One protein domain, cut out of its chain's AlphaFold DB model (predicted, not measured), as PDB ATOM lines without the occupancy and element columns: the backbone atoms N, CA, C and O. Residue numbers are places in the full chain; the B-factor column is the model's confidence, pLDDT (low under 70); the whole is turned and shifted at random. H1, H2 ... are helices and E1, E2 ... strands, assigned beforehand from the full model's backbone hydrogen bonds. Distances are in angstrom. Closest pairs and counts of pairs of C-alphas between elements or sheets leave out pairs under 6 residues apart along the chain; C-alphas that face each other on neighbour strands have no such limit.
ATOM      1  N   VAL A  49     211.714 247.997 162.138       70.62
ATOM      2  CA  VAL A  49     212.601 248.005 160.967       70.62
ATOM      3  C   VAL A  49     213.421 249.291 160.885       70.62
ATOM      4  O   VAL A  49     214.637 249.208 160.752       70.62
ATOM      5  N   GLU A  50     212.801 250.462 161.046       75.06
ATOM      6  CA  GLU A  50     213.518 251.742 160.965       75.06
ATOM      7  C   GLU A  50     214.536 251.898 162.105       75.06
ATOM      8  O   GLU A  50     215.676 252.310 161.890       75.06
ATOM      9  N   THR A  51     214.166 251.495 163.326       82.62
ATOM     10  CA  THR A  51     215.081 251.517 164.477       82.62
ATOM     11  C   THR A  51     216.272 250.583 164.255       82.62
ATOM     12  O   THR A  51     217.415 250.960 164.530       82.62
ATOM     13  N   ILE A  52     216.024 249.387 163.714       83.12
ATOM     14  CA  ILE A  52     217.075 248.425 163.372       83.12
ATOM     15  C   ILE A  52     217.984 249.005 162.288       83.12
ATOM     16  O   ILE A  52     219.194 249.036 162.486       83.12
ATOM     17  N   ASP A  53     217.441 249.495 161.175       87.94
ATOM     18  CA  ASP A  53     218.242 249.989 160.050       87.94
ATOM     19  C   ASP A  53     219.054 251.245 160.438       87.94
ATOM     20  O   ASP A  53     220.231 251.369 160.072       87.94
ATOM     21  N   ASN A  54     218.504 252.118 161.288       89.94
ATOM     22  CA  ASN A  54     219.237 253.238 161.883       89.94
ATOM     23  C   ASN A  54     220.407 252.762 162.754       89.94
ATOM     24  O   ASN A  54     221.517 253.292 162.655       89.94
ATOM     25  N   GLN A  55     220.192 251.744 163.590       90.06
ATOM     26  CA  GLN A  55     221.255 251.162 164.409       90.06
ATOM     27  C   GLN A  55     222.330 250.473 163.552       90.06
ATOM     28  O   GLN A  55     223.524 250.607 163.838       90.06
ATOM     29  N   GLN A  56     221.933 249.787 162.474       91.31
ATOM     30  CA  GLN A  56     222.854 249.166 161.519       91.31
ATOM     31  C   GLN A  56     223.740 250.226 160.856       91.31
ATOM     32  O   GLN A  56     224.963 250.091 160.851       91.31
ATOM     33  N   THR A  57     223.137 251.312 160.372       93.69
ATOM     34  CA  THR A  57     223.848 252.416 159.714       93.69
ATOM     35  C   THR A  57     224.836 253.089 160.664       93.69
ATOM     36  O   THR A  57     226.012 253.241 160.335       93.69
ATOM     37  N   LYS A  58     224.401 253.411 161.891       94.88
ATOM     38  CA  LYS A  58     225.278 253.975 162.929       94.88
ATOM     39  C   LYS A  58     226.470 253.066 163.219       94.88
ATOM     40  O   LYS A  58     227.599 253.542 163.284       94.88
ATOM     41  N   THR A  59     226.233 251.763 163.360       95.56
ATOM     42  CA  THR A  59     227.300 250.804 163.668       95.56
ATOM     43  C   THR A  59     228.298 250.687 162.518       95.56
ATOM     44  O   THR A  59     229.504 250.672 162.757       95.56
ATOM     45  N   GLN A  60     227.828 250.675 161.268       94.88
ATOM     46  CA  GLN A  60     228.712 250.638 160.101       94.88
ATOM     47  C   GLN A  60     229.564 251.901 159.966       94.88
ATOM     48  O   GLN A  60     230.757 251.792 159.689       94.88
ATOM     49  N   ASN A  61     229.002 253.081 160.236       96.81
ATOM     50  CA  ASN A  61     229.775 254.325 160.233       96.81
ATOM     51  C   ASN A  61     230.908 254.272 161.263       96.81
ATOM     52  O   ASN A  61     232.055 254.564 160.937       96.81
ATOM     53  N   VAL A  62     230.610 253.798 162.476       97.00
ATOM     54  CA  VAL A  62     231.619 253.620 163.528       97.00
ATOM     55  C   VAL A  62     232.710 252.630 163.101       97.00
ATOM     56  O   VAL A  62     233.889 252.892 163.320       97.00
ATOM     57  N   ILE A  63     232.345 251.520 162.451       96.56
ATOM     58  CA  ILE A  63     233.312 250.547 161.916       96.56
ATOM     59  C   ILE A  63     234.247 251.201 160.889       96.56
ATOM     60  O   ILE A  63     235.455 250.973 160.929       96.56
ATOM     61  N   ILE A  64     233.702 251.996 159.967       96.75
ATOM     62  CA  ILE A  64     234.479 252.676 158.921       96.75
ATOM     63  C   ILE A  64     235.423 253.712 159.540       96.75
ATOM     64  O   ILE A  64     236.603 253.772 159.182       96.75
ATOM     65  N   GLU A  65     234.931 254.503 160.494       97.06
ATOM     66  CA  GLU A  65     235.745 255.468 161.233       97.06
ATOM     67  C   GLU A  65     236.901 254.788 161.969       97.06
ATOM     68  O   GLU A  65     238.041 255.243 161.889       97.06
ATOM     69  N   ASP A  66     236.633 253.681 162.660       96.81
ATOM     70  CA  ASP A  66     237.654 252.924 163.379       96.81
ATOM     71  C   ASP A  66     238.693 252.314 162.453       96.81
ATOM     72  O   ASP A  66     239.886 252.380 162.744       96.81
ATOM     73  N   GLN A  67     238.260 251.741 161.332       95.81
ATOM     74  CA  GLN A  67     239.171 251.194 160.337       95.81
ATOM     75  C   GLN A  67     240.079 252.299 159.791       95.81
ATOM     76  O   GLN A  67     241.290 252.118 159.718       95.81
ATOM     77  N   THR A  68     239.520 253.476 159.510       96.75
ATOM     78  CA  THR A  68     240.288 254.645 159.063       96.75
ATOM     79  C   THR A  68     241.292 255.096 160.127       96.75
ATOM     80  O   THR A  68     242.468 255.298 159.825       96.75
ATOM     81  N   ARG A  69     240.865 255.210 161.392       95.38
ATOM     82  CA  ARG A  69     241.744 255.554 162.525       95.38
ATOM     83  C   ARG A  69     242.874 254.548 162.687       95.38
ATOM     84  O   ARG A  69     244.019 254.959 162.843       95.38
ATOM     85  N   SER A  70     242.553 253.258 162.635       95.69
ATOM     86  CA  SER A  70     243.524 252.172 162.733       95.69
ATOM     87  C   SER A  70     244.565 252.275 161.625       95.69
ATOM     88  O   SER A  70     245.748 252.378 161.938       95.69
ATOM     89  N   SER A  71     244.131 252.374 160.364       95.75
ATOM     90  CA  SER A  71     245.026 252.451 159.206       95.75
ATOM     91  C   SER A  71     245.921 253.692 159.219       95.75
ATOM     92  O   SER A  71     247.071 253.632 158.794       95.75
ATOM     93  N   MET A  72     245.430 254.833 159.718       94.94
ATOM     94  CA  MET A  72     246.270 256.026 159.877       94.94
ATOM     95  C   MET A  72     247.379 255.814 160.908       94.94
ATOM     96  O   MET A  72     248.499 256.280 160.701       94.94
ATOM     97  N   VAL A  73     247.065 255.145 162.021       95.25
ATOM     98  CA  VAL A  73     248.053 254.820 163.056       95.25
ATOM     99  C   VAL A  73     249.066 253.828 162.510       95.25
ATOM    100  O   VAL A  73     250.259 254.069 162.682       95.25
ATOM    101  N   ASP A  74     248.607 252.797 161.795       93.94
ATOM    102  CA  ASP A  74     249.471 251.841 161.095       93.94
ATOM    103  C   ASP A  74     250.462 252.566 160.210       93.94
ATOM    104  O   ASP A  74     251.667 252.422 160.378       93.94
ATOM    105  N   HIS A  75     249.972 253.437 159.332       94.12
ATOM    106  CA  HIS A  75     250.838 254.159 158.416       94.12
ATOM    107  C   HIS A  75     251.917 254.974 159.149       94.12
ATOM    108  O   HIS A  75     253.095 254.890 158.805       94.12
ATOM    109  N   THR A  76     251.546 255.712 160.202       94.19
ATOM    110  CA  THR A  76     252.523 256.496 160.977       94.19
ATOM    111  C   THR A  76     253.502 255.646 161.777       94.19
ATOM    112  O   THR A  76     254.692 255.951 161.812       94.19
ATOM    113  N   MET A  77     253.017 254.573 162.399       93.56
ATOM    114  CA  MET A  77     253.831 253.661 163.192       93.56
ATOM    115  C   MET A  77     254.826 252.920 162.300       93.56
ATOM    116  O   MET A  77     256.011 252.874 162.616       93.56
ATOM    117  N   HIS A  78     254.369 252.382 161.169       91.56
ATOM    118  CA  HIS A  78     255.220 251.698 160.201       91.56
ATOM    119  C   HIS A  78     256.320 252.627 159.682       91.56
ATOM    120  O   HIS A  78     257.492 252.270 159.761       91.56
ATOM    121  N   ALA A  79     255.972 253.847 159.257       92.69
ATOM    122  CA  ALA A  79     256.955 254.823 158.791       92.69
ATOM    123  C   ALA A  79     258.004 255.165 159.867       92.69
ATOM    124  O   ALA A  79     259.192 255.293 159.567       92.69
ATOM    125  N   PHE A  80     257.587 255.281 161.133       92.69
ATOM    126  CA  PHE A  80     258.503 255.492 162.253       92.69
ATOM    127  C   PHE A  80     259.430 254.287 162.463       92.69
ATOM    128  O   PHE A  80     260.650 254.444 162.528       92.69
ATOM    129  N   LEU A  81     258.874 253.078 162.541       89.94
ATOM    130  CA  LEU A  81     259.651 251.863 162.779       89.94
ATOM    131  C   LEU A  81     260.635 251.585 161.639       89.94
ATOM    132  O   LEU A  81     261.770 251.206 161.911       89.94
ATOM    133  N   GLU A  82     260.256 251.824 160.383       91.31
ATOM    134  CA  GLU A  82     261.158 251.715 159.232       91.31
ATOM    135  C   GLU A  82     262.306 252.721 159.313       91.31
ATOM    136  O   GLU A  82     263.473 252.336 159.212       91.31
ATOM    137  N   LYS A  83     261.995 253.994 159.585       92.75
ATOM    138  CA  LYS A  83     263.002 255.052 159.751       92.75
ATOM    139  C   LYS A  83     264.028 254.714 160.836       92.75
ATOM    140  O   LYS A  83     265.196 255.073 160.708       92.75
ATOM    141  N   HIS A  84     263.596 254.023 161.886       91.38
ATOM    142  CA  HIS A  84     264.440 253.611 163.005       91.38
ATOM    143  C   HIS A  84     264.964 252.168 162.896       91.38
ATOM    144  O   HIS A  84     265.581 251.690 163.843       91.38
ATOM    145  N   GLN A  85     264.766 251.485 161.759       88.50
ATOM    146  CA  GLN A  85     265.227 250.107 161.504       88.50
ATOM    147  C   GLN A  85     264.660 249.066 162.494       88.50
ATOM    148  O   GLN A  85     265.249 248.016 162.737       88.50
ATOM    149  N   LEU A  86     263.474 249.334 163.041       86.00
ATOM    150  CA  LEU A  86     262.735 248.484 163.980       86.00
ATOM    151  C   LEU A  86     261.592 247.701 163.310       86.00
ATOM    152  O   LEU A  86     260.729 247.154 163.994       86.00
ATOM    153  N   ALA A  87     261.578 247.603 161.976       81.94
ATOM    154  CA  ALA A  87     260.523 246.920 161.219       81.94
ATOM    155  C   ALA A  87     260.316 245.441 161.624       81.94
ATOM    156  O   ALA A  87     259.220 244.907 161.476       81.94
ATOM    157  N   ALA A  88     261.318 244.782 162.221       79.12
ATOM    158  CA  ALA A  88     261.192 243.422 162.758       79.12
ATOM    159  C   ALA A  88     260.134 243.287 163.883       79.12
ATOM    160  O   ALA A  88     259.607 242.195 164.134       79.12
ATOM    161  N   LEU A  89     259.775 244.390 164.551       77.81
ATOM    162  CA  LEU A  89     258.698 244.417 165.548       77.81
ATOM    163  C   LEU A  89     257.304 244.243 164.924       77.81
ATOM    164  O   LEU A  89     256.375 243.871 165.632       77.81
ATOM    165  N   LEU A  90     257.166 244.426 163.610       77.12
ATOM    166  CA  LEU A  90     255.899 244.290 162.883       77.12
ATOM    167  C   LEU A  90     255.656 242.879 162.342       77.12
ATOM    168  O   LEU A  90     254.558 242.577 161.878       77.12
ATOM    169  N   VAL A  91     256.664 242.002 162.392       75.75
ATOM    170  CA  VAL A  91     256.503 240.607 161.968       75.75
ATOM    171  C   VAL A  91     255.464 239.948 162.869       75.75
ATOM    172  O   VAL A  91     255.689 239.805 164.077       75.75
ATOM    173  N   THR A 125     240.785 249.966 186.767       78.81
ATOM    174  CA  THR A 125     242.115 249.853 186.169       78.81
ATOM    175  C   THR A 125     242.017 249.097 184.851       78.81
ATOM    176  O   THR A 125     241.552 247.959 184.813       78.81
ATOM    177  N   LEU A 126     242.476 249.734 183.778       88.00
ATOM    178  CA  LEU A 126     242.713 249.102 182.489       88.00
ATOM    179  C   LEU A 126     244.178 248.661 182.430       88.00
ATOM    180  O   LEU A 126     245.073 249.494 182.561       88.00
ATOM    181  N   LYS A 127     244.424 247.360 182.261       93.81
ATOM    182  CA  LYS A 127     245.775 246.785 182.195       93.81
ATOM    183  C   LYS A 127     246.025 246.205 180.809       93.81
ATOM    184  O   LYS A 127     245.218 245.405 180.343       93.81
ATOM    185  N   VAL A 128     247.143 246.569 180.186       94.81
ATOM    186  CA  VAL A 128     247.579 246.018 178.896       94.81
ATOM    187  C   VAL A 128     248.963 245.397 179.050       94.81
ATOM    188  O   VAL A 128     249.852 246.011 179.633       94.81
ATOM    189  N   GLU A 129     249.128 244.182 178.541       95.38
ATOM    190  CA  GLU A 129     250.392 243.443 178.467       95.38
ATOM    191  C   GLU A 129     250.644 243.043 177.012       95.38
ATOM    192  O   GLU A 129     249.696 242.709 176.302       95.38
ATOM    193  N   CYS A 130     251.895 243.079 176.558       94.62
ATOM    194  CA  CYS A 130     252.276 242.735 175.188       94.62
ATOM    195  C   CYS A 130     253.710 242.200 175.126       94.62
ATOM    196  O   CYS A 130     254.536 242.564 175.966       94.62
ATOM    197  N   ASP A 131     254.021 241.424 174.089       92.38
ATOM    198  CA  ASP A 131     255.336 240.795 173.906       92.38
ATOM    199  C   ASP A 131     256.243 241.579 172.934       92.38
ATOM    200  O   ASP A 131     257.463 241.443 172.966       92.38
ATOM    201  N   GLY A 132     255.665 242.388 172.042       86.50
ATOM    202  CA  GLY A 132     256.349 243.024 170.905       86.50
ATOM    203  C   GLY A 132     256.696 244.498 171.085       86.50
ATOM    204  O   GLY A 132     257.164 245.128 170.138       86.50
ATOM    205  N   GLY A 133     256.474 245.048 172.277       90.19
ATOM    206  CA  GLY A 133     256.767 246.441 172.601       90.19
ATOM    207  C   GLY A 133     255.602 247.405 172.364       90.19
ATOM    208  O   GLY A 133     254.488 247.016 172.007       90.19
ATOM    209  N   LEU A 134     255.882 248.683 172.621       92.25
ATOM    210  CA  LEU A 134     254.912 249.772 172.631       92.25
ATOM    211  C   LEU A 134     255.415 250.930 171.765       92.25
ATOM    212  O   LEU A 134     256.546 251.386 171.926       92.25
ATOM    213  N   TYR A 135     254.545 251.444 170.905       93.12
ATOM    214  CA  TYR A 135     254.719 252.701 170.186       93.12
ATOM    215  C   TYR A 135     253.783 253.762 170.776       93.12
ATOM    216  O   TYR A 135     252.617 253.478 171.051       93.12
ATOM    217  N   PHE A 136     254.276 254.986 170.975       94.19
ATOM    218  CA  PHE A 136     253.474 256.108 171.459       94.19
ATOM    219  C   PHE A 136     253.641 257.329 170.555       94.19
ATOM    220  O   PHE A 136     254.745 257.844 170.397       94.19
ATOM    221  N   ASP A 137     252.527 257.808 170.008       92.06
ATOM    222  CA  ASP A 137     252.431 259.076 169.289       92.06
ATOM    223  C   ASP A 137     251.918 260.157 170.254       92.06
ATOM    224  O   ASP A 137     250.734 260.183 170.612       92.06
ATOM    225  N   SER A 138     252.814 261.049 170.685       89.56
ATOM    226  CA  SER A 138     252.510 262.139 171.619       89.56
ATOM    227  C   SER A 138     251.734 263.295 170.992       89.56
ATOM    228  O   SER A 138     251.159 264.102 171.719       89.56
ATOM    229  N   GLU A 139     251.694 263.410 169.665       87.88
ATOM    230  CA  GLU A 139     250.944 264.468 168.989       87.88
ATOM    231  C   GLU A 139     249.462 264.099 168.898       87.88
ATOM    232  O   GLU A 139     248.573 264.924 169.173       87.88
ATOM    233  N   LYS A 140     249.199 262.833 168.552       89.44
ATOM    234  CA  LYS A 140     247.857 262.270 168.377       89.44
ATOM    235  C   LYS A 140     247.295 261.630 169.642       89.44
ATOM    236  O   LYS A 140     246.079 261.484 169.734       89.44
ATOM    237  N   GLY A 141     248.140 261.280 170.611       91.88
ATOM    238  CA  GLY A 141     247.723 260.602 171.840       91.88
ATOM    239  C   GLY A 141     247.371 259.140 171.620       91.88
ATOM    240  O   GLY A 141     246.344 258.681 172.120       91.88
ATOM    241  N   VAL A 142     248.177 258.423 170.835       94.88
ATOM    242  CA  VAL A 142     247.906 257.025 170.477       94.88
ATOM    243  C   VAL A 142     248.999 256.113 171.010       94.88
ATOM    244  O   VAL A 142     250.170 256.314 170.711       94.88
ATOM    245  N   LEU A 143     248.600 255.086 171.759       94.81
ATOM    246  CA  LEU A 143     249.456 253.988 172.207       94.81
ATOM    247  C   LEU A 143     249.165 252.747 171.362       94.81
ATOM    248  O   LEU A 143     248.032 252.277 171.375       94.81
ATOM    249  N   ALA A 144     250.155 252.198 170.668       96.31
ATOM    250  CA  ALA A 144     250.041 250.943 169.931       96.31
ATOM    251  C   ALA A 144     250.909 249.864 170.590       96.31
ATOM    252  O   ALA A 144     252.132 249.976 170.633       96.31
ATOM    253  N   TYR A 145     250.264 248.832 171.127       96.06
ATOM    254  CA  TYR A 145     250.883 247.641 171.700       96.06
ATOM    255  C   TYR A 145     251.014 246.583 170.610       96.06
ATOM    256  O   TYR A 145     250.055 246.352 169.874       96.06
ATOM    257  N   LEU A 146     252.171 245.928 170.525       93.81
ATOM    258  CA  LEU A 146     252.495 244.983 169.456       93.81
ATOM    259  C   LEU A 146     252.700 243.572 170.008       93.81
ATOM    260  O   LEU A 146     253.267 243.411 171.084       93.81
ATOM    261  N   LYS A 147     252.305 242.564 169.225       92.50
ATOM    262  CA  LYS A 147     252.458 241.113 169.440       92.50
ATOM    263  C   LYS A 147     251.844 240.575 170.738       92.50
ATOM    264  O   LYS A 147     252.254 240.932 171.841       92.50
ATOM    265  N   ASN A 148     250.927 239.616 170.599       93.38
ATOM    266  CA  ASN A 148     250.290 238.886 171.709       93.38
ATOM    267  C   ASN A 148     249.761 239.808 172.815       93.38
ATOM    268  O   ASN A 148     250.091 239.660 173.994       93.38
ATOM    269  N   VAL A 149     248.937 240.777 172.440       96.44
ATOM    270  CA  VAL A 149     248.439 241.751 173.402       96.44
ATOM    271  C   VAL A 149     247.304 241.152 174.226       96.44
ATOM    272  O   VAL A 149     246.381 240.526 173.698       96.44
ATOM    273  N   LYS A 150     247.348 241.378 175.539       97.44
ATOM    274  CA  LYS A 150     246.295 241.040 176.499       97.44
ATOM    275  C   LYS A 150     245.838 242.306 177.206       97.44
ATOM    276  O   LYS A 150     246.619 242.985 177.863       97.44
ATOM    277  N   LEU A 151     244.553 242.596 177.098       96.94
ATOM    278  CA  LEU A 151     243.867 243.690 177.763       96.94
ATOM    279  C   LEU A 151     242.949 243.113 178.846       96.94
ATOM    280  O   LEU A 151     242.111 242.258 178.573       96.94
ATOM    281  N   THR A 152     243.084 243.608 180.071       95.94
ATOM    282  CA  THR A 152     242.202 243.283 181.195       95.94
ATOM    283  C   THR A 152     241.503 244.547 181.677       95.94
ATOM    284  O   THR A 152     242.151 245.518 182.071       95.94
ATOM    285  N   GLU A 153     240.175 244.517 181.664       91.88
ATOM    286  CA  GLU A 153     239.288 245.528 182.232       91.88
ATOM    287  C   GLU A 153     238.290 244.817 183.170       91.88
ATOM    288  O   GLU A 153     237.998 243.636 182.975       91.88
ATOM    289  N   PRO A 154     237.753 245.468 184.219       90.38
ATOM    290  CA  PRO A 154     236.864 244.794 185.169       90.38
ATOM    291  C   PRO A 154     235.632 244.075 184.583       90.38
ATOM    292  O   PRO A 154     235.079 243.194 185.241       90.38
ATOM    293  N   ARG A 155     235.164 244.451 183.389       90.88
ATOM    294  CA  ARG A 155     234.003 243.858 182.707       90.88
ATOM    295  C   ARG A 155     234.390 242.805 181.678       90.88
ATOM    296  O   ARG A 155     233.570 241.935 181.402       90.88
ATOM    297  N   PHE A 156     235.590 242.878 181.109       95.69
ATOM    298  CA  PHE A 156     236.015 241.961 180.057       95.69
ATOM    299  C   PHE A 156     237.535 241.795 180.003       95.69
ATOM    300  O   PHE A 156     238.303 242.695 180.339       95.69
ATOM    301  N   SER A 157     237.972 240.655 179.479       97.44
ATOM    302  CA  SER A 157     239.350 240.461 179.031       97.44
ATOM    303  C   SER A 157     239.379 240.271 177.520       97.44
ATOM    304  O   SER A 157     238.559 239.530 176.976       97.44
ATOM    305  N   LEU A 158     240.331 240.910 176.854       98.12
ATOM    306  CA  LEU A 158     240.540 240.836 175.415       98.12
ATOM    307  C   LEU A 158     241.963 240.354 175.140       98.12
ATOM    308  O   LEU A 158     242.908 240.809 175.774       98.12
ATOM    309  N   SER A 159     242.125 239.458 174.175       98.06
ATOM    310  CA  SER A 159     243.433 239.063 173.650       98.06
ATOM    311  C   SER A 159     243.458 239.188 172.137       98.06
ATOM    312  O   SER A 159     242.478 238.807 171.495       98.06
ATOM    313  N   CYS A 160     244.571 239.642 171.577       96.94
ATOM    314  CA  CYS A 160     244.813 239.675 170.139       96.94
ATOM    315  C   CYS A 160     246.272 239.322 169.815       96.94
ATOM    316  O   CYS A 160     247.154 239.401 170.672       96.94
ATOM    317  N   ARG A 161     246.528 238.867 168.589       94.56
ATOM    318  CA  ARG A 161     247.848 238.400 168.149       94.56
ATOM    319  C   ARG A 161     248.732 239.511 167.616       94.56
ATOM    320  O   ARG A 161     249.936 239.450 167.852       94.56
ATOM    321  N   ASP A 162     248.153 240.480 166.920       92.88
ATOM    322  CA  ASP A 162     248.939 241.409 166.117       92.88
ATOM    323  C   ASP A 162     249.169 242.706 166.888       92.88
ATOM    324  O   ASP A 162     250.293 242.984 167.306       92.88
ATOM    325  N   GLU A 163     248.110 243.467 167.148       94.56
ATOM    326  CA  GLU A 163     248.245 244.797 167.738       94.56
ATOM    327  C   GLU A 163     246.987 245.262 168.483       94.56
ATOM    328  O   GLU A 163     245.862 244.803 168.247       94.56
ATOM    329  N   LEU A 164     247.190 246.219 169.385       97.31
ATOM    330  CA  LEU A 164     246.135 246.919 170.105       97.31
ATOM    331  C   LEU A 164     246.474 248.404 170.197       97.31
ATOM    332  O   LEU A 164     247.496 248.788 170.755       97.31
ATOM    333  N   LYS A 165     245.581 249.248 169.695       97.44
ATOM    334  CA  LYS A 165     245.705 250.705 169.668       97.44
ATOM    335  C   LYS A 165     244.766 251.323 170.689       97.44
ATOM    336  O   LYS A 165     243.568 251.056 170.667       97.44
ATOM    337  N   VAL A 166     245.289 252.179 171.556       96.69
ATOM    338  CA  VAL A 166     244.533 252.960 172.539       96.69
ATOM    339  C   VAL A 166     244.623 254.432 172.162       96.69
ATOM    340  O   VAL A 166     245.710 254.999 172.107       96.69
ATOM    341  N   PHE A 167     243.471 255.054 171.936       95.75
ATOM    342  CA  PHE A 167     243.344 256.475 171.624       95.75
ATOM    343  C   PHE A 167     242.957 257.236 172.889       95.75
ATOM    344  O   PHE A 167     241.890 256.991 173.459       95.75
ATOM    345  N   LEU A 168     243.797 258.170 173.321       93.62
ATOM    346  CA  LEU A 168     243.576 258.977 174.517       93.62
ATOM    347  C   LEU A 168     242.976 260.341 174.172       93.62
ATOM    348  O   LEU A 168     243.258 260.920 173.123       93.62
ATOM    349  N   GLU A 169     242.176 260.897 175.079       89.56
ATOM    350  CA  GLU A 169     241.679 262.269 174.918       89.56
ATOM    351  C   GLU A 169     242.700 263.285 175.412       89.56
ATOM    352  O   GLU A 169     243.310 263.099 176.461       89.56
ATOM    353  N   LYS A 170     242.863 264.410 174.712       83.50
ATOM    354  CA  LYS A 170     243.647 265.529 175.253       83.50
ATOM    355  C   LYS A 170     242.915 266.118 176.456       83.50
ATOM    356  O   LYS A 170     241.721 266.420 176.370       83.50
ATOM    357  N   LYS A 171     243.620 266.316 177.576       81.62
ATOM    358  CA  LYS A 171     243.048 267.023 178.728       81.62
ATOM    359  C   LYS A 171     242.710 268.448 178.299       81.62
ATOM    360  O   LYS A 171     243.576 269.188 177.836       81.62
ATOM    361  N   LYS A 172     241.445 268.844 178.453       72.81
ATOM    362  CA  LYS A 172     241.065 270.249 178.281       72.81
ATOM    363  C   LYS A 172     241.784 271.078 179.356       72.81
ATOM    364  O   LYS A 172     241.811 270.636 180.510       72.81
ATOM    365  N   PRO A 173     242.337 272.257 179.026       63.62
ATOM    366  CA  PRO A 173     242.818 273.181 180.043       63.62
ATOM    367  C   PRO A 173     241.674 273.461 181.022       63.62
ATOM    368  O   PRO A 173     240.557 273.756 180.587       63.62
ATOM    369  N   PHE A 224     247.513 263.753 178.283       85.44
ATOM    370  CA  PHE A 224     246.374 262.947 177.890       85.44
ATOM    371  C   PHE A 224     245.577 262.467 179.107       85.44
ATOM    372  O   PHE A 224     246.084 262.324 180.222       85.44
ATOM    373  N   GLY A 225     244.273 262.331 178.900       84.25
ATOM    374  CA  GLY A 225     243.291 261.854 179.860       84.25
ATOM    375  C   GLY A 225     243.016 260.368 179.683       84.25
ATOM    376  O   GLY A 225     243.900 259.582 179.355       84.25
ATOM    377  N   GLU A 226     241.768 259.987 179.927       88.75
ATOM    378  CA  GLU A 226     241.331 258.599 179.832       88.75
ATOM    379  C   GLU A 226     241.304 258.099 178.372       88.75
ATOM    380  O   GLU A 226     241.191 258.898 177.431       88.75
ATOM    381  N   PRO A 227     241.384 256.772 178.161       91.81
ATOM    382  CA  PRO A 227     241.106 256.169 176.865       91.81
ATOM    383  C   PRO A 227     239.718 256.562 176.354       91.81
ATOM    384  O   PRO A 227     238.746 256.539 177.101       91.81
ATOM    385  N   SER A 228     239.614 256.865 175.064       93.94
ATOM    386  CA  SER A 228     238.346 257.110 174.362       93.94
ATOM    387  C   SER A 228     237.937 255.923 173.496       93.94
ATOM    388  O   SER A 228     236.772 255.517 173.488       93.94
ATOM    389  N   ARG A 229     238.912 255.344 172.790       96.38
ATOM    390  CA  ARG A 229     238.735 254.236 171.857       96.38
ATOM    391  C   ARG A 229     239.873 253.242 172.018       96.38
ATOM    392  O   ARG A 229     241.019 253.646 172.207       96.38
ATOM    393  N   ILE A 230     239.559 251.959 171.914       97.69
ATOM    394  CA  ILE A 230     240.544 250.882 171.838       97.69
ATOM    395  C   ILE A 230     240.222 250.050 170.608       97.69
ATOM    396  O   ILE A 230     239.078 249.645 170.447       97.69
ATOM    397  N   ILE A 231     241.204 249.796 169.754       98.19
ATOM    398  CA  ILE A 231     241.048 248.991 168.542       98.19
ATOM    399  C   ILE A 231     242.082 247.872 168.590       98.19
ATOM    400  O   ILE A 231     243.267 248.145 168.723       98.19
ATOM    401  N   ALA A 232     241.641 246.625 168.497       98.12
ATOM    402  CA  ALA A 232     242.489 245.441 168.493       98.12
ATOM    403  C   ALA A 232     242.351 244.689 167.168       98.12
ATOM    404  O   ALA A 232     241.246 244.598 166.619       98.12
ATOM    405  N   SER A 233     243.450 244.119 166.682       96.69
ATOM    406  CA  SER A 233     243.484 243.323 165.456       96.69
ATOM    407  C   SER A 233     244.341 242.059 165.614       96.69
ATOM    408  O   SER A 233     245.221 241.968 166.475       96.69
ATOM    409  N   GLY A 234     244.022 241.051 164.801       94.62
ATOM    410  CA  GLY A 234     244.684 239.748 164.790       94.62
ATOM    411  C   GLY A 234     244.026 238.762 165.747       94.62
ATOM    412  O   GLY A 234     244.310 238.778 166.942       94.62
ATOM    413  N   ASP A 235     243.153 237.894 165.227       95.19
ATOM    414  CA  ASP A 235     242.454 236.822 165.961       95.19
ATOM    415  C   ASP A 235     242.009 237.213 167.375       95.19
ATOM    416  O   ASP A 235     242.381 236.603 168.386       95.19
ATOM    417  N   VAL A 236     241.212 238.273 167.433       98.00
ATOM    418  CA  VAL A 236     240.716 238.830 168.678       98.00
ATOM    419  C   VAL A 236     239.778 237.840 169.360       98.00
ATOM    420  O   VAL A 236     238.851 237.306 168.748       98.00
ATOM    421  N   LYS A 237     239.985 237.647 170.662       98.19
ATOM    422  CA  LYS A 237     239.071 236.934 171.557       98.19
ATOM    423  C   LYS A 237     238.720 237.816 172.737       98.19
ATOM    424  O   LYS A 237     239.600 238.393 173.367       98.19
ATOM    425  N   VAL A 238     237.437 237.881 173.050       98.25
ATOM    426  CA  VAL A 238     236.886 238.661 174.152       98.25
ATOM    427  C   VAL A 238     236.119 237.720 175.058       98.25
ATOM    428  O   VAL A 238     235.181 237.069 174.612       98.25
ATOM    429  N   LEU A 239     236.506 237.663 176.327       97.94
ATOM    430  CA  LEU A 239     235.751 237.003 177.384       97.94
ATOM    431  C   LEU A 239     235.035 238.080 178.196       97.94
ATOM    432  O   LEU A 239     235.670 238.971 178.762       97.94
ATOM    433  N   THR A 240     233.714 237.996 178.240       96.25
ATOM    434  CA  THR A 240     232.845 238.945 178.945       96.25
ATOM    435  C   THR A 240     231.641 238.206 179.531       96.25
ATOM    436  O   THR A 240     231.560 236.980 179.439       96.25
ATOM    437  N   LYS A 241     230.727 238.932 180.173       95.25
ATOM    438  CA  LYS A 241     229.491 238.398 180.748       95.25
ATOM    439  C   LYS A 241     228.269 238.995 180.062       95.25
ATOM    440  O   LYS A 241     228.291 240.157 179.667       95.25
ATOM    441  N   ASP A 242     227.212 238.198 179.944       92.69
ATOM    442  CA  ASP A 242     225.897 238.674 179.524       92.69
ATOM    443  C   ASP A 242     225.207 239.476 180.645       92.69
ATOM    444  O   ASP A 242     225.712 239.605 181.766       92.69
ATOM    445  N   ASN A 243     224.016 239.993 180.351       91.06
ATOM    446  CA  ASN A 243     223.205 240.754 181.303       91.06
ATOM    447  C   ASN A 243     222.731 239.946 182.529       91.06
ATOM    448  O   ASN A 243     222.228 240.533 183.486       91.06
ATOM    449  N   LYS A 244     222.895 238.619 182.521       92.62
ATOM    450  CA  LYS A 244     222.605 237.705 183.635       92.62
ATOM    451  C   LYS A 244     223.874 237.292 184.388       92.62
ATOM    452  O   LYS A 244     223.791 236.549 185.361       92.62
ATOM    453  N   GLY A 245     225.043 237.774 183.966       93.00
ATOM    454  CA  GLY A 245     226.333 237.442 184.557       93.00
ATOM    455  C   GLY A 245     226.966 236.150 184.029       93.00
ATOM    456  O   GLY A 245     228.031 235.776 184.528       93.00
ATOM    457  N   ASN A 246     226.373 235.485 183.031       94.12
ATOM    458  CA  ASN A 246     226.945 234.275 182.445       94.12
ATOM    459  C   ASN A 246     228.099 234.637 181.508       94.12
ATOM    460  O   ASN A 246     227.945 235.533 180.673       94.12
ATOM    461  N   PRO A 247     229.243 233.948 181.601       95.69
ATOM    462  CA  PRO A 247     230.366 234.215 180.724       95.69
ATOM    463  C   PRO A 247     230.077 233.762 179.289       95.69
ATOM    464  O   PRO A 247     229.451 232.728 179.058       95.69
ATOM    465  N   PHE A 248     230.598 234.506 178.320       96.69
ATOM    466  CA  PHE A 248     230.649 234.095 176.923       96.69
ATOM    467  C   PHE A 248     231.917 234.614 176.248       96.69
ATOM    468  O   PHE A 248     232.535 235.585 176.695       96.69
ATOM    469  N   ILE A 249     232.302 233.948 175.160       97.81
ATOM    470  CA  ILE A 249     233.463 234.306 174.350       97.81
ATOM    471  C   ILE A 249     232.980 234.838 173.006       97.81
ATOM    472  O   ILE A 249     232.242 234.154 172.302       97.81
ATOM    473  N   ALA A 250     233.432 236.029 172.626       98.00
ATOM    474  CA  ALA A 250     233.295 236.550 171.273       98.00
ATOM    475  C   ALA A 250     234.656 236.495 170.562       98.00
ATOM    476  O   ALA A 250     235.677 236.837 171.151       98.00
ATOM    477  N   SER A 251     234.691 236.019 169.320       98.00
ATOM    478  CA  SER A 251     235.902 235.927 168.492       98.00
ATOM    479  C   SER A 251     235.697 236.651 167.167       98.00
ATOM    480  O   SER A 251     234.586 236.609 166.638       98.00
ATOM    481  N   ALA A 252     236.736 237.314 166.654       97.81
ATOM    482  CA  ALA A 252     236.728 238.044 165.382       97.81
ATOM    483  C   ALA A 252     238.153 238.366 164.897       97.81
ATOM    484  O   ALA A 252     239.119 238.150 165.621       97.81
ATOM    485  N   ALA A 253     238.300 238.926 163.695       96.81
ATOM    486  CA  ALA A 253     239.585 239.462 163.231       96.81
ATOM    487  C   ALA A 253     239.936 240.796 163.904       96.81
ATOM    488  O   ALA A 253     241.104 241.041 164.202       96.81
ATOM    489  N   THR A 254     238.937 241.648 164.140       97.62
ATOM    490  CA  THR A 254     239.106 242.939 164.807       97.62
ATOM    491  C   THR A 254     238.038 243.161 165.868       97.62
ATOM    492  O   THR A 254     236.914 242.658 165.771       97.62
ATOM    493  N   ALA A 255     238.393 243.942 166.887       98.31
ATOM    494  CA  ALA A 255     237.452 244.454 167.869       98.31
ATOM    495  C   ALA A 255     237.725 245.927 168.149       98.31
ATOM    496  O   ALA A 255     238.872 246.360 168.210       98.31
ATOM    497  N   SER A 256     236.663 246.686 168.365       98.19
ATOM    498  CA  SER A 256     236.727 248.094 168.700       98.19
ATOM    499  C   SER A 256     235.863 248.386 169.911       98.19
ATOM    500  O   SER A 256     234.706 247.983 169.959       98.19
ATOM    501  N   TYR A 257     236.414 249.072 170.900       98.00
ATOM    502  CA  TYR A 257     235.775 249.360 172.172       98.00
ATOM    503  C   TYR A 257     235.722 250.868 172.410       98.00
ATOM    504  O   TYR A 257     236.742 251.561 172.382       98.00
ATOM    505  N   ASN A 258     234.521 251.379 172.664       96.75
ATOM    506  CA  ASN A 258     234.283 252.759 173.058       96.75
ATOM    507  C   ASN A 258     234.295 252.857 174.585       96.75
ATOM    508  O   ASN A 258     233.381 252.374 175.253       96.75
ATOM    509  N   ALA A 259     235.300 253.524 175.143       92.75
ATOM    510  CA  ALA A 259     235.446 253.636 176.589       92.75
ATOM    511  C   ALA A 259     234.344 254.478 177.248       92.75
ATOM    512  O   ALA A 259     233.978 254.207 178.392       92.75
ATOM    513  N   LYS A 260     233.768 255.444 176.518       92.06
ATOM    514  CA  LYS A 260     232.702 256.320 177.023       92.06
ATOM    515  C   LYS A 260     231.363 255.603 177.108       92.06
ATOM    516  O   LYS A 260     230.683 255.680 178.128       92.06
ATOM    517  N   THR A 261     230.974 254.910 176.038       94.38
ATOM    518  CA  THR A 261     229.673 254.220 175.983       94.38
ATOM    519  C   THR A 261     229.740 252.816 176.575       94.38
ATOM    520  O   THR A 261     228.731 252.297 177.041       94.38
ATOM    521  N   GLY A 262     230.924 252.206 176.613       94.44
ATOM    522  CA  GLY A 262     231.112 250.811 176.995       94.44
ATOM    523  C   GLY A 262     230.726 249.817 175.899       94.44
ATOM    524  O   GLY A 262     230.660 248.627 176.191       94.44
ATOM    525  N   GLN A 263     230.460 250.290 174.680       96.56
ATOM    526  CA  GLN A 263     230.114 249.453 173.534       96.56
ATOM    527  C   GLN A 263     231.353 248.834 172.901       96.56
ATOM    528  O   GLN A 263     232.389 249.491 172.777       96.56
ATOM    529  N   MET A 264     231.222 247.593 172.445       98.06
ATOM    530  CA  MET A 264     232.257 246.873 171.722       98.06
ATOM    531  C   MET A 264     231.722 246.319 170.408       98.06
ATOM    532  O   MET A 264     230.697 245.652 170.396       98.06
ATOM    533  N   ILE A 265     232.426 246.555 169.309       98.38
ATOM    534  CA  ILE A 265     232.084 246.045 167.983       98.38
ATOM    535  C   ILE A 265     233.151 245.042 167.556       98.38
ATOM    536  O   ILE A 265     234.334 245.362 167.591       98.38
ATOM    537  N   LEU A 266     232.742 243.852 167.128       98.31
ATOM    538  CA  LEU A 266     233.612 242.814 166.581       98.31
ATOM    539  C   LEU A 266     233.299 242.584 165.100       98.31
ATOM    540  O   LEU A 266     232.122 242.524 164.734       98.31
ATOM    541  N   LYS A 267     234.328 242.429 164.257       96.62
ATOM    542  CA  LYS A 267     234.172 242.251 162.804       96.62
ATOM    543  C   LYS A 267     235.270 241.378 162.186       96.62
ATOM    544  O   LYS A 267     236.417 241.373 162.628       96.62
ATOM    545  N   GLY A 268     234.907 240.687 161.104       94.31
ATOM    546  CA  GLY A 268     235.831 239.948 160.244       94.31
ATOM    547  C   GLY A 268     236.350 238.643 160.855       94.31
ATOM    548  O   GLY A 268     236.069 238.320 162.010       94.31
ATOM    549  N   GLY A 269     237.123 237.893 160.066       91.38
ATOM    550  CA  GLY A 269     237.656 236.584 160.463       91.38
ATOM    551  C   GLY A 269     236.553 235.569 160.771       91.38
ATOM    552  O   GLY A 269     235.460 235.625 160.205       91.38
ATOM    553  N   THR A 270     236.826 234.646 161.695       92.50
ATOM    554  CA  THR A 270     235.807 233.735 162.237       92.50
ATOM    555  C   THR A 270     234.992 234.452 163.310       92.50
ATOM    556  O   THR A 270     235.278 234.346 164.505       92.50
ATOM    557  N   LEU A 271     233.983 235.203 162.870       97.00
ATOM    558  CA  LEU A 271     233.113 235.964 163.759       97.00
ATOM    559  C   LEU A 271     232.108 235.041 164.466       97.00
ATOM    560  O   LEU A 271     231.181 234.512 163.845       97.00
ATOM    561  N   ARG A 272     232.294 234.847 165.775       96.50
ATOM    562  CA  ARG A 272     231.512 233.898 166.581       96.50
ATOM    563  C   ARG A 272     231.280 234.410 167.996       96.50
ATOM    564  O   ARG A 272     232.198 234.937 168.614       96.50
ATOM    565  N   LEU A 273     230.086 234.172 168.533       96.62
ATOM    566  CA  LEU A 273     229.755 234.293 169.952       96.62
ATOM    567  C   LEU A 273     229.448 232.903 170.510       96.62
ATOM    568  O   LEU A 273     228.612 232.185 169.971       96.62
ATOM    569  N   GLN A 274     230.122 232.504 171.581       96.44
ATOM    570  CA  GLN A 274     230.057 231.156 172.136       96.44
ATOM    571  C   GLN A 274     229.812 231.207 173.647       96.44
ATOM    572  O   GLN A 274     230.624 231.751 174.394       96.44
ATOM    573  N   GLN A 275     228.708 230.607 174.097       91.81
ATOM    574  CA  GLN A 275     228.382 230.440 175.522       91.81
ATOM    575  C   GLN A 275     228.808 229.063 176.044       91.81
ATOM    576  O   GLN A 275     229.244 228.929 177.182       91.81
ATOM    577  N   SER A 276     228.729 228.032 175.201       88.50
ATOM    578  CA  SER A 276     229.237 226.689 175.496       88.50
ATOM    579  C   SER A 276     229.734 226.021 174.214       88.50
ATOM    580  O   SER A 276     229.576 226.562 173.121       88.50
ATOM    581  N   ALA A 277     230.337 224.835 174.309       85.25
ATOM    582  CA  ALA A 277     230.747 224.072 173.124       85.25
ATOM    583  C   ALA A 277     229.576 223.777 172.164       85.25
ATOM    584  O   ALA A 277     229.776 223.660 170.958       85.25
ATOM    585  N   GLN A 278     228.362 223.677 172.705       88.62
ATOM    586  CA  GLN A 278     227.154 223.287 171.979       88.62
ATOM    587  C   GLN A 278     226.220 224.464 171.689       88.62
ATOM    588  O   GLN A 278     225.284 224.287 170.920       88.62
ATOM    589  N   GLN A 279     226.468 225.635 172.283       92.75
ATOM    590  CA  GLN A 279     225.627 226.821 172.153       92.75
ATOM    591  C   GLN A 279     226.436 228.013 171.644       92.75
ATOM    592  O   GLN A 279     227.242 228.599 172.380       92.75
ATOM    593  N   TYR A 280     226.220 228.368 170.379       94.75
ATOM    594  CA  TYR A 280     226.938 229.457 169.730       94.75
ATOM    595  C   TYR A 280     226.164 230.098 168.579       94.75
ATOM    596  O   TYR A 280     225.250 229.516 168.000       94.75
ATOM    597  N   LEU A 281     226.593 231.307 168.243       96.06
ATOM    598  CA  LEU A 281     226.163 232.098 167.105       96.06
ATOM    599  C   LEU A 281     227.386 232.367 166.222       96.06
ATOM    600  O   LEU A 281     228.409 232.830 166.722       96.06
ATOM    601  N   GLU A 282     227.311 232.065 164.930       96.31
ATOM    602  CA  GLU A 282     228.436 232.194 163.996       96.31
ATOM    603  C   GLU A 282     228.003 232.902 162.712       96.31
ATOM    604  O   GLU A 282     226.933 232.614 162.164       96.31
ATOM    605  N   ALA A 283     228.838 233.823 162.232       96.44
ATOM    606  CA  ALA A 283     228.611 234.502 160.969       96.44
ATOM    607  C   ALA A 283     229.051 233.646 159.772       96.44
ATOM    608  O   ALA A 283     230.073 232.965 159.793       96.44
ATOM    609  N   ARG A 284     228.293 233.739 158.682       93.56
ATOM    610  CA  ARG A 284     228.535 233.102 157.379       93.56
ATOM    611  C   ARG A 284     228.923 234.106 156.296       93.56
ATOM    612  O   ARG A 284     229.162 233.713 155.161       93.56
ATOM    613  N   THR A 285     228.967 235.396 156.627       90.25
ATOM    614  CA  THR A 285     229.279 236.477 155.689       90.25
ATOM    615  C   THR A 285     230.439 237.323 156.205       90.25
ATOM    616  O   THR A 285     230.566 237.573 157.402       90.25
ATOM    617  N   ALA A 286     231.285 237.797 155.290       86.06
ATOM    618  CA  ALA A 286     232.485 238.564 155.635       86.06
ATOM    619  C   ALA A 286     232.180 239.951 156.239       86.06
ATOM    620  O   ALA A 286     232.970 240.478 157.019       86.06
ATOM    621  N   ASN A 287     231.023 240.531 155.901       86.19
ATOM    622  CA  ASN A 287     230.607 241.862 156.359       86.19
ATOM    623  C   ASN A 287     229.789 241.839 157.658       86.19
ATOM    624  O   ASN A 287     229.286 242.883 158.083       86.19
ATOM    625  N   ALA A 288     229.636 240.669 158.277       94.81
ATOM    626  CA  ALA A 288     228.944 240.552 159.545       94.81
ATOM    627  C   ALA A 288     229.707 241.253 160.679       94.81
ATOM    628  O   ALA A 288     230.934 241.377 160.651       94.81
ATOM    629  N   TYR A 289     228.964 241.699 161.689       96.81
ATOM    630  CA  TYR A 289     229.522 242.275 162.911       96.81
ATOM    631  C   TYR A 289     228.667 241.906 164.131       96.81
ATOM    632  O   TYR A 289     227.469 241.638 164.002       96.81
ATOM    633  N   ILE A 290     229.278 241.939 165.314       97.31
ATOM    634  CA  ILE A 290     228.598 241.843 166.614       97.31
ATOM    635  C   ILE A 290     228.818 243.163 167.342       97.31
ATOM    636  O   ILE A 290     229.963 243.574 167.496       97.31
ATOM    637  N   LEU A 291     227.752 243.811 167.801       97.62
ATOM    638  CA  LEU A 291     227.823 244.936 168.732       97.62
ATOM    639  C   LEU A 291     227.393 244.438 170.112       97.62
ATOM    640  O   LEU A 291     226.251 244.035 170.292       97.62
ATOM    641  N   ILE A 292     228.307 244.475 171.073       97.44
ATOM    642  CA  ILE A 292     228.076 244.179 172.484       97.44
ATOM    643  C   ILE A 292     227.892 245.508 173.217       97.44
ATOM    644  O   ILE A 292     228.755 246.386 173.176       97.44
ATOM    645  N   GLU A 293     226.768 245.651 173.899       96.56
ATOM    646  CA  GLU A 293     226.435 246.797 174.733       96.56
ATOM    647  C   GLU A 293     227.135 246.719 176.095       96.56
ATOM    648  O   GLU A 293     227.579 245.663 176.551       96.56
ATOM    649  N   LYS A 294     227.174 247.847 176.811       94.56
ATOM    650  CA  LYS A 294     227.820 247.951 178.132       94.56
ATOM    651  C   LYS A 294     227.313 246.926 179.156       94.56
ATOM    652  O   LYS A 294     228.054 246.565 180.068       94.56
ATOM    653  N   ASN A 295     226.054 246.508 179.040       93.19
ATOM    654  CA  ASN A 295     225.405 245.547 179.933       93.19
ATOM    655  C   ASN A 295     225.611 244.077 179.516       93.19
ATOM    656  O   ASN A 295     225.059 243.198 180.169       93.19
ATOM    657  N   GLY A 296     226.353 243.810 178.438       91.94
ATOM    658  CA  GLY A 296     226.593 242.459 177.930       91.94
ATOM    659  C   GLY A 296     225.513 241.921 176.988       91.94
ATOM    660  O   GLY A 296     225.691 240.836 176.436       91.94
ATOM    661  N   SER A 297     224.416 242.654 176.763       93.75
ATOM    662  CA  SER A 297     223.510 242.369 175.643       93.75
ATOM    663  C   SER A 297     224.228 242.623 174.322       93.75
ATOM    664  O   SER A 297     225.148 243.434 174.258       93.75
ATOM    665  N   PHE A 298     223.807 241.958 173.251       94.44
ATOM    666  CA  PHE A 298     224.419 242.148 171.943       94.44
ATOM    667  C   PHE A 298     223.380 242.186 170.825       94.44
ATOM    668  O   PHE A 298     222.298 241.612 170.939       94.44
ATOM    669  N   ILE A 299     223.746 242.846 169.732       93.19
ATOM    670  CA  ILE A 299     223.049 242.810 168.451       93.19
ATOM    671  C   ILE A 299     224.020 242.364 167.363       93.19
ATOM    672  O   ILE A 299     225.241 242.482 167.503       93.19
ATOM    673  N   THR A 300     223.481 241.877 166.256       95.06
ATOM    674  CA  THR A 300     224.275 241.444 165.110       95.06
ATOM    675  C   THR A 300     223.894 242.194 163.841       95.06
ATOM    676  O   THR A 300     222.858 242.859 163.765       95.06
ATOM    677  N   SER A 301     224.717 242.064 162.801       93.31
ATOM    678  CA  SER A 301     224.305 242.436 161.446       93.31
ATOM    679  C   SER A 301     223.027 241.696 161.023       93.31
ATOM    680  O   SER A 301     222.755 240.588 161.485       93.31
ATOM    681  N   LYS A 302     222.261 242.297 160.104       87.75
ATOM    682  CA  LYS A 302     220.928 241.823 159.682       87.75
ATOM    683  C   LYS A 302     220.899 240.389 159.141       87.75
ATOM    684  O   LYS A 302     219.910 239.689 159.321       87.75
ATOM    685  N   THR A 303     221.954 239.952 158.457       85.12
ATOM    686  CA  THR A 303     221.967 238.677 157.729       85.12
ATOM    687  C   THR A 303     223.255 237.893 157.947       85.12
ATOM    688  O   THR A 303     224.283 238.445 158.348       85.12
ATOM    689  N   GLY A 304     223.186 236.594 157.639       88.00
ATOM    690  CA  GLY A 304     224.345 235.708 157.613       88.00
ATOM    691  C   GLY A 304     224.665 235.044 158.945       88.00
ATOM    692  O   GLY A 304     225.826 234.741 159.172       88.00
ATOM    693  N   TRP A 305     223.685 234.818 159.819       94.81
ATOM    694  CA  TRP A 305     223.916 234.231 161.140       94.81
ATOM    695  C   TRP A 305     223.349 232.828 161.256       94.81
ATOM    696  O   TRP A 305     222.224 232.566 160.837       94.81
ATOM    697  N   VAL A 306     224.124 231.937 161.868       94.75
ATOM    698  CA  VAL A 306     223.683 230.594 162.245       94.75
ATOM    699  C   VAL A 306     223.763 230.467 163.756       94.75
ATOM    700  O   VAL A 306     224.832 230.639 164.340       94.75
ATOM    701  N   PHE A 307     222.628 230.155 164.374       94.56
ATOM    702  CA  PHE A 307     222.550 229.780 165.779       94.56
ATOM    703  C   PHE A 307     222.521 228.258 165.900       94.56
ATOM    704  O   PHE A 307     221.727 227.594 165.235       94.56
ATOM    705  N   GLN A 308     223.371 227.713 166.762       92.50
ATOM    706  CA  GLN A 308     223.414 226.292 167.072       92.50
ATOM    707  C   GLN A 308     223.233 226.094 168.573       92.50
ATOM    708  O   GLN A 308     223.889 226.758 169.373       92.50
ATOM    709  N   THR A 309     222.341 225.172 168.934       92.25
ATOM    710  CA  THR A 309     222.110 224.710 170.305       92.25
ATOM    711  C   THR A 309     221.724 223.231 170.303       92.25
ATOM    712  O   THR A 309     221.255 222.711 169.288       92.25
TER     713      THR A 309
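What this domain is: This is residues 49 to 91, 125 to 173 and 224 to 309 of the 323 residues of an uncharacterized protein of Akkermansiaceae bacterium (UniProt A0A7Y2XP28). One large, twisted sheet is folded at the bends of its two longest strands, E7 and E8, into two wings that open as a V, and one long helix, H1, crosses the outside of one wing. That wing holds E2, E3, E6, E9, E12 and E13; E1, E4, E5, E10, E11 and E14 make the other. The printed part has 178 residues, with two named helices and then fourteen named strands in a branched, antiparallel sheet; the class is mixed, helices and strands. It is compact, with a radius of gyration of the C-alphas of 16.6 A, and spans 51 by 37 by 30 A.

How they stand to each other: H1, residues 49 to 83, has every O i to N i+4 pair within hydrogen-bond range; H2, residues 87 to 90, is too short for one. H1 only just touches H2, with 3 pairs of C-alphas within 8 A and with its residues 78 to 81 alone, closest at Leu 81 and Ala 87, 5.3 A between C-alphas. Edge strand E1, residues 127 to 129, neighbours E4, residues 149 to 153, with N 129 and O 150 2.9 A apart. E2, residues 134 to 137, and E3, residues 142 to 146, form a hairpin, N 135 to O 144 2.8 A. E4 and E5, residues 156 to 160, form another, N 151 to O 158 2.8 A. E7, residues 224 to 241, bends by 118 degrees at residue 235; on one side it has E6, residues 163 to 170, N 165 to O 231 2.7 A, and E5, N 159 to O 237 2.9 A. On its other side is E8, residues 247 to 258, N 232 to O 255 2.8 A, which bends by 117 degrees at residue 253. E7, E8 and E9, residues 264 to 267, are a meander of two hairpins, each strand the antiparallel neighbour of the one before. E10, residues 272 to 274, and E11, residues 280 to 283, form a hairpin, as do E12, residues 289 to 292, and E13, residues 298 to 300. E8 also neighbours E10, E9 neighbours E12, E3 neighbours E6, and E11 neighbours E14, residues 305 to 308. H1 is on the sheet at a height of 8.8 A, across the strands, at 80 degrees to E6 on the local plane.

Where its parts are: H1 runs 50.9 A from C-alpha 49 at (212.601, 248.005, 160.967). E6 measures 22.5 A, E7 29.9 A and E8 20.4 A. E14 ends at C-alpha 308, (223.414, 226.292, 167.072).

The domain as a whole: Residues 92 to 124 and 174 to 223 are not printed; the C-alpha gaps are 29.6 A and 11.0 A. The links printed whole are tight. Mean pLDDT of the printed part is 92.7; residue 173 alone is under 70.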